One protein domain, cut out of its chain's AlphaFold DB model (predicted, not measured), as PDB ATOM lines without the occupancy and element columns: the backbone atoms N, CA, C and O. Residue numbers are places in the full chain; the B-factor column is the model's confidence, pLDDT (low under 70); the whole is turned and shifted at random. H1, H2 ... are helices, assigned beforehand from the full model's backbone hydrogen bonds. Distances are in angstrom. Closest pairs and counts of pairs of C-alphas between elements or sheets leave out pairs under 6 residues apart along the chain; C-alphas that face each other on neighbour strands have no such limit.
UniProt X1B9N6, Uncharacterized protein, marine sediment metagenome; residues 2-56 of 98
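AT A GLANCE: This is residues 2 to 56 of the 98 residues of an uncharacterized protein of marine sediment metagenome (UniProt X1B9N6). Three helices make a loose U with unequal arms: H1 is the long arm, H3 is the short arm that folds back beside part of H1, running the opposite way, and H2 stands across one end, beyond both and apart from each. Residues 23 to 29 stick out at the corner between H1 and H2. The printed part has 55 residues with three named helices, in the order H1, H2, H3, and no named strand; the class is all helix. It is loose, with a radius of gyration of the C-alphas of 13.0 A, and elongated, spanning 39 by 23 by 15 A.

IN THESE COORDINATES: H1, residues 3 to 20, begins at C-alpha 3 (-29.500, 42.013, 0.668) and is 25.7 A long from first to last C-alpha. H2, residues 25 to 39, is 21.0 A long. H3, residues 45 to 54, is 14.4 A long and ends at C-alpha 54 (-16.251, 36.850, 7.943).

HOW THE PARTS SIT: H1 touches H3 with residues 11 to 19 alone, opposite ways at a shallow tilt of 8 degrees; their closest C-alphas, of Lys 11 and Ile 52, are 6.3 A apart. H2 is apart from H1 and from H3. Every O i to N i+4 pair is within hydrogen-bond range in H1 and H3, and 10 of 11 in H2.

THE WHOLE: The C-alphas farthest apart, of Asn 2 and Leu 37, are 39.9 A apart. The printed part has no cut, and both links are tight. No printed residue is under 70 in pLDDT.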
ATOM      1  N   ASN A   2     -30.177  44.371  -3.480       85.12
ATOM      2  CA  ASN A   2     -30.009  42.978  -3.049       85.12
ATOM      3  C   ASN A   2     -29.415  42.936  -1.630       85.12
ATOM      4  O   ASN A   2     -28.426  43.611  -1.363       85.12
ATOM      5  N   LEU A   3     -29.961  42.116  -0.726       84.88
ATOM      6  CA  LEU A   3     -29.500  42.013   0.668       84.88
ATOM      7  C   LEU A   3     -28.003  41.659   0.792       84.88
ATOM      8  O   LEU A   3     -27.330  42.067   1.736       84.88
ATOM      9  N   ARG A   4     -27.449  40.924  -0.186       88.81
ATOM     10  CA  ARG A   4     -25.998  40.673  -0.256       88.81
ATOM     11  C   ARG A   4     -25.201  41.954  -0.515       88.81
ATOM     12  O   ARG A   4     -24.153  42.143   0.095       88.81
ATOM     13  N   GLU A   5     -25.692  42.819  -1.398       94.75
ATOM     14  CA  GLU A   5     -25.069  44.111  -1.707       94.75
ATOM     15  C   GLU A   5     -25.151  45.057  -0.506       94.75
ATOM     16  O   GLU A   5     -24.188  45.761  -0.217       94.75
ATOM     17  N   GLU A   6     -26.264  45.047   0.235       95.94
ATOM     18  CA  GLU A   6     -26.422  45.848   1.454       95.94
ATOM     19  C   GLU A   6     -25.441  45.428   2.551       95.94
ATOM     20  O   GLU A   6     -24.761  46.284   3.122       95.94
ATOM     21  N   LEU A   7     -25.297  44.119   2.800       96.38
ATOM     22  CA  LEU A   7     -24.316  43.613   3.761       96.38
ATOM     23  C   LEU A   7     -22.889  43.982   3.343       96.38
ATOM     24  O   LEU A   7     -22.097  44.422   4.176       96.38
ATOM     25  N   GLN A   8     -22.558  43.836   2.058       97.50
ATOM     26  CA  GLN A   8     -21.242  44.217   1.552       97.50
ATOM     27  C   GLN A   8     -20.988  45.719   1.736       97.50
ATOM     28  O   GLN A   8     -19.954  46.111   2.274       97.50
ATOM     29  N   LYS A   9     -21.969  46.561   1.393       97.62
ATOM     30  CA  LYS A   9     -21.895  48.013   1.576       97.62
ATOM     31  C   LYS A   9     -21.693  48.396   3.043       97.62
ATOM     32  O   LYS A   9     -20.883  49.274   3.329       97.62
ATOM     33  N   ALA A  10     -22.381  47.735   3.973       97.69
ATOM     34  CA  ALA A  10     -22.203  47.965   5.405       97.69
ATOM     35  C   ALA A  10     -20.788  47.582   5.878       97.69
ATOM     36  O   ALA A  10     -20.153  48.344   6.609       97.69
ATOM     37  N   LYS A  11     -20.259  46.437   5.424       98.31
ATOM     38  CA  LYS A  11     -18.879  46.017   5.724       98.31
ATOM     39  C   LYS A  11     -17.856  47.021   5.204       98.31
ATOM     40  O   LYS A  11     -16.941  47.396   5.934       98.31
ATOM     41  N   ASP A  12     -18.009  47.472   3.964       98.38
ATOM     42  CA  ASP A  12     -17.084  48.425   3.350       98.38
ATOM     43  C   ASP A  12     -17.172  49.804   4.009       98.38
ATOM     44  O   ASP A  12     -16.138  50.420   4.266       98.38
ATOM     45  N   TYR A  13     -18.375  50.235   4.401       98.44
ATOM     46  CA  TYR A  13     -18.571  51.437   5.209       98.44
ATOM     47  C   TYR A  13     -17.797  51.366   6.534       98.44
ATOM     48  O   TYR A  13     -17.026  52.273   6.836       98.44
ATOM     49  N   LEU A  14     -17.923  50.270   7.294       98.25
ATOM     50  CA  LEU A  14     -17.211  50.104   8.570       98.25
ATOM     51  C   LEU A  14     -15.685  50.113   8.394       98.25
ATOM     52  O   LEU A  14     -14.973  50.736   9.185       98.25
ATOM     53  N   LYS A  15     -15.175  49.446   7.352       98.44
ATOM     54  CA  LYS A  15     -13.737  49.436   7.036       98.44
ATOM     55  C   LYS A  15     -13.236  50.825   6.627       98.44
ATOM     56  O   LYS A  15     -12.153  51.235   7.055       98.44
ATOM     57  N   GLY A  16     -14.033  51.559   5.852       98.31
ATOM     58  CA  GLY A  16     -13.749  52.933   5.442       98.31
ATOM     59  C   GLY A  16     -13.695  53.889   6.632       98.31
ATOM     60  O   GLY A  16     -12.685  54.557   6.829       98.31
ATOM     61  N   VAL A  17     -14.728  53.883   7.481       98.06
ATOM     62  CA  VAL A  17     -14.780  54.705   8.703       98.06
ATOM     63  C   VAL A  17     -13.592  54.414   9.615       98.06
ATOM     64  O   VAL A  17     -12.954  55.352  10.085       98.06
ATOM     65  N   LEU A  18     -13.243  53.136   9.829       97.31
ATOM     66  CA  LEU A  18     -12.085  52.797  10.657       97.31
ATOM     67  C   LEU A  18     -10.785  53.353  10.066       97.31
ATOM     68  O   LEU A  18      -9.972  53.898  10.805       97.31
ATOM     69  N   THR A  19     -10.597  53.233   8.751       97.50
ATOM     70  CA  THR A  19      -9.407  53.764   8.069       97.50
ATOM     71  C   THR A  19      -9.275  55.269   8.280       97.50
ATOM     72  O   THR A  19      -8.241  55.718   8.762       97.50
ATOM     73  N   LEU A  20     -10.345  56.017   8.000       97.88
ATOM     74  CA  LEU A  20     -10.376  57.474   8.152       97.88
ATOM     75  C   LEU A  20     -10.177  57.902   9.615       97.88
ATOM     76  O   LEU A  20      -9.509  58.887   9.899       97.88
ATOM     77  N   SER A  21     -10.705  57.134  10.573       96.94
ATOM     78  CA  SER A  21     -10.556  57.445  12.000       96.94
ATOM     79  C   SER A  21      -9.133  57.262  12.545       96.94
ATOM     80  O   SER A  21      -8.878  57.657  13.677       96.94
ATOM     81  N   LEU A  22      -8.220  56.644  11.785       96.94
ATOM     82  CA  LEU A  22      -6.864  56.291  12.225       96.94
ATOM     83  C   LEU A  22      -5.761  57.028  11.446       96.94
ATOM     84  O   LEU A  22      -4.616  56.574  11.412       96.94
ATOM     85  N   GLU A  23      -6.088  58.154  10.812       96.56
ATOM     86  CA  GLU A  23      -5.145  58.915   9.982       96.56
ATOM     87  C   GLU A  23      -4.065  59.638  10.796       96.56
ATOM     88  O   GLU A  23      -2.920  59.728  10.351       96.56
ATOM     89  N   SER A  24      -4.396  60.116  11.999       97.94
ATOM     90  CA  SER A  24      -3.448  60.807  12.876       97.94
ATOM     91  C   SER A  24      -2.799  59.864  13.897       97.94
ATOM     92  O   SER A  24      -3.354  58.832  14.291       97.94
ATOM     93  N   SER A  25      -1.594  60.213  14.349       97.75
ATOM     94  CA  SER A  25      -0.836  59.404  15.311       97.75
ATOM     95  C   SER A  25      -1.494  59.356  16.692       97.75
ATOM     96  O   SER A  25      -1.465  58.312  17.343       97.75
ATOM     97  N   ASP A  26      -2.131  60.442  17.130       98.12
ATOM     98  CA  ASP A  26      -2.882  60.511  18.385       98.12
ATOM     99  C   ASP A  26      -4.156  59.650  18.345       98.12
ATOM    100  O   ASP A  26      -4.477  58.972  19.328       98.12
ATOM    101  N   ALA A  27      -4.829  59.580  17.190       98.00
ATOM    102  CA  ALA A  27      -5.967  58.691  16.995       98.00
ATOM    103  C   ALA A  27      -5.540  57.216  17.033       98.00
ATOM    104  O   ALA A  27      -6.184  56.398  17.695       98.00
ATOM    105  N   GLN A  28      -4.409  56.876  16.405       97.56
ATOM    106  CA  GLN A  28      -3.835  55.530  16.492       97.56
ATOM    107  C   GLN A  28      -3.429  55.168  17.923       97.56
ATOM    108  O   GLN A  28      -3.763  54.077  18.394       97.56
ATOM    109  N   ALA A  29      -2.757  56.075  18.636       98.00
ATOM    110  CA  ALA A  29      -2.367  55.863  20.026       98.00
ATOM    111  C   ALA A  29      -3.594  55.597  20.910       98.00
ATOM    112  O   ALA A  29      -3.633  54.595  21.627       98.00
ATOM    113  N   SER A  30      -4.630  56.429  20.788       97.75
ATOM    114  CA  SER A  30      -5.888  56.268  21.523       97.75
ATOM    115  C   SER A  30      -6.566  54.935  21.193       97.75
ATOM    116  O   SER A  30      -6.961  54.191  22.091       97.75
ATOM    117  N   PHE A  31      -6.651  54.583  19.909       96.94
ATOM    118  CA  PHE A  31      -7.266  53.340  19.448       96.94
ATOM    119  C   PHE A  31      -6.597  52.082  20.013       96.94
ATOM    120  O   PHE A  31      -7.291  51.124  20.367       96.94
ATOM    121  N   TYR A  32      -5.266  52.051  20.093       97.56
ATOM    122  CA  TYR A  32      -4.549  50.910  20.662       97.56
ATOM    123  C   TYR A  32      -4.580  50.911  22.191       97.56
ATOM    124  O   TYR A  32      -4.845  49.864  22.783       97.56
ATOM    125  N   ALA A  33      -4.416  52.074  22.826       98.00
ATOM    126  CA  ALA A  33      -4.463  52.201  24.279       98.00
ATOM    127  C   ALA A  33      -5.816  51.752  24.854       98.00
ATOM    128  O   ALA A  33      -5.846  50.950  25.784       98.00
ATOM    129  N   PHE A  34      -6.944  52.176  24.269       97.38
ATOM    130  CA  PHE A  34      -8.270  51.748  24.732       97.38
ATOM    131  C   PHE A  34      -8.487  50.235  24.622       97.38
ATOM    132  O   PHE A  34      -9.164  49.644  25.461       97.38
ATOM    133  N   GLN A  35      -7.934  49.601  23.585       97.31
ATOM    134  CA  GLN A  35      -8.042  48.153  23.421       97.31
ATOM    135  C   GLN A  35      -7.258  47.409  24.496       97.31
ATOM    136  O   GLN A  35      -7.797  46.481  25.097       97.31
ATOM    137  N   GLU A  36      -6.032  47.841  24.770       97.62
ATOM    138  CA  GLU A  36      -5.220  47.240  25.823       97.62
ATOM    139  C   GLU A  36      -5.862  47.436  27.201       97.62
ATOM    140  O   GLU A  36      -6.094  46.468  27.918       97.62
ATOM    141  N   LEU A  37      -6.268  48.667  27.524       98.12
ATOM    142  CA  LEU A  37      -6.835  49.003  28.830       98.12
ATOM    143  C   LEU A  37      -8.149  48.270  29.133       98.12
ATOM    144  O   LEU A  37      -8.373  47.869  30.271       98.12
ATOM    145  N   LEU A  38      -9.033  48.111  28.141       97.50
ATOM    146  CA  LEU A  38     -10.363  47.532  28.365       97.50
ATOM    147  C   LEU A  38     -10.441  46.034  28.074       97.50
ATOM    148  O   LEU A  38     -11.334  45.363  28.589       97.50
ATOM    149  N   LYS A  39      -9.577  45.511  27.197       95.12
ATOM    150  CA  LYS A  39      -9.678  44.132  26.692       95.12
ATOM    151  C   LYS A  39      -8.419  43.301  26.926       95.12
ATOM    152  O   LYS A  39      -8.474  42.102  26.664       95.12
ATOM    153  N   GLY A  40      -7.306  43.907  27.355       95.94
ATOM    154  CA  GLY A  40      -6.006  43.235  27.500       95.94
ATOM    155  C   GLY A  40      -5.503  42.608  26.198       95.94
ATOM    156  O   GLY A  40      -4.805  41.596  26.211       95.94
ATOM    157  N   LYS A  41      -5.981  43.118  25.057       96.06
ATOM    158  CA  LYS A  41      -5.658  42.593  23.736       96.06
ATOM    159  C   LYS A  41      -5.783  43.682  22.689       96.06
ATOM    160  O   LYS A  41      -6.850  44.272  22.506       96.06
ATOM    161  N   ILE A  42      -4.724  43.834  21.907       96.94
ATOM    162  CA  ILE A  42      -4.686  44.711  20.742       96.94
ATOM    163  C   ILE A  42      -5.089  43.938  19.479       96.94
ATOM    164  O   ILE A  42      -4.585  42.848  19.214       96.94
ATOM    165  N   LEU A  43      -5.993  44.524  18.687       96.81
ATOM    166  CA  LEU A  43      -6.268  44.108  17.312       96.81
ATOM    167  C   LEU A  43      -5.861  45.223  16.349       96.81
ATOM    168  O   LEU A  43      -6.284  46.376  16.492       96.81
ATOM    169  N   THR A  44      -5.099  44.855  15.327       96.19
ATOM    170  CA  THR A  44      -4.775  45.726  14.196       96.19
ATOM    171  C   THR A  44      -6.001  45.956  13.312       96.19
ATOM    172  O   THR A  44      -6.932  45.142  13.270       96.19
ATOM    173  N   SER A  45      -5.993  47.033  12.521       95.69
ATOM    174  CA  SER A  45      -7.063  47.300  11.548       95.69
ATOM    175  C   SER A  45      -7.243  46.141  10.563       95.69
ATOM    176  O   SER A  45      -8.370  45.754  10.270       95.69
ATOM    177  N   LYS A  46      -6.145  45.503  10.127       96.81
ATOM    178  CA  LYS A  46      -6.187  44.332   9.233       96.81
ATOM    179  C   LYS A  46      -6.886  43.131   9.874       96.81
ATOM    180  O   LYS A  46      -7.646  42.437   9.203       96.81
ATOM    181  N   GLU A  47      -6.653  42.872  11.158       97.94
ATOM    182  CA  GLU A  47      -7.343  41.794  11.876       97.94
ATOM    183  C   GLU A  47      -8.828  42.104  12.052       97.94
ATOM    184  O   GLU A  47      -9.659  41.235  11.789       97.94
ATOM    185  N   LYS A  48      -9.173  43.351  12.399       97.19
ATOM    186  CA  LYS A  48     -10.576  43.783  12.458       97.19
ATOM    187  C   LYS A  48     -11.271  43.636  11.106       97.19
ATOM    188  O   LYS A  48     -12.390  43.140  11.066       97.19
ATOM    189  N   PHE A  49     -10.607  43.974  10.000       98.25
ATOM    190  CA  PHE A  49     -11.167  43.802   8.653       98.25
ATOM    191  C   PHE A  49     -11.449  42.335   8.342       98.25
ATOM    192  O   PHE A  49     -12.559  42.008   7.940       98.25
ATOM    193  N   ARG A  50     -10.510  41.430   8.649       98.44
ATOM    194  CA  ARG A  50     -10.735  39.982   8.497       98.44
ATOM    195  C   ARG A  50     -11.920  39.485   9.323       98.44
ATOM    196  O   ARG A  50     -12.614  38.573   8.886       98.44
ATOM    197  N   MET A  51     -12.140  40.035  10.517       98.00
ATOM    198  CA  MET A  51     -13.308  39.693  11.334       98.00
ATOM    199  C   MET A  51     -14.606  40.212  10.702       98.00
ATOM    200  O   MET A  51     -15.568  39.459  10.629       98.00
ATOM    201  N   ILE A  52     -14.614  41.450  10.198       98.00
ATOM    202  CA  ILE A  52     -15.763  42.054   9.500       98.00
ATOM    203  C   ILE A  52     -16.115  41.260   8.237       98.00
ATOM    204  O   ILE A  52     -17.281  40.947   8.002       98.00
ATOM    205  N   ASP A  53     -15.119  40.889   7.434       97.75
ATOM    206  CA  ASP A  53     -15.344  40.177   6.175       97.75
ATOM    207  C   ASP A  53     -15.972  38.791   6.404       97.75
ATOM    208  O   ASP A  53     -16.801  38.361   5.600       97.75
ATOM    209  N   LYS A  54     -15.672  38.143   7.540       97.94
ATOM    210  CA  LYS A  54     -16.251  36.850   7.943       97.94
ATOM    211  C   LYS A  54     -17.719  36.912   8.367       97.94
ATOM    212  O   LYS A  54     -18.354  35.865   8.387       97.94
ATOM    213  N   VAL A  55     -18.253  38.090   8.702       98.00
ATOM    214  CA  VAL A  55     -19.637  38.224   9.186       98.00
ATOM    215  C   VAL A  55     -20.619  37.781   8.104       98.00
ATOM    216  O   VAL A  55     -20.581  38.274   6.975       98.00
ATOM    217  N   THR A  56     -21.513  36.864   8.439       96.75
ATOM    218  CA  THR A  56     -22.564  36.384   7.538       96.75
ATOM    219  C   THR A  56     -23.874  37.131   7.768       96.75
ATOM    220  O   THR A  56     -24.036  37.869   8.739       96.75
TER     221      THR A  56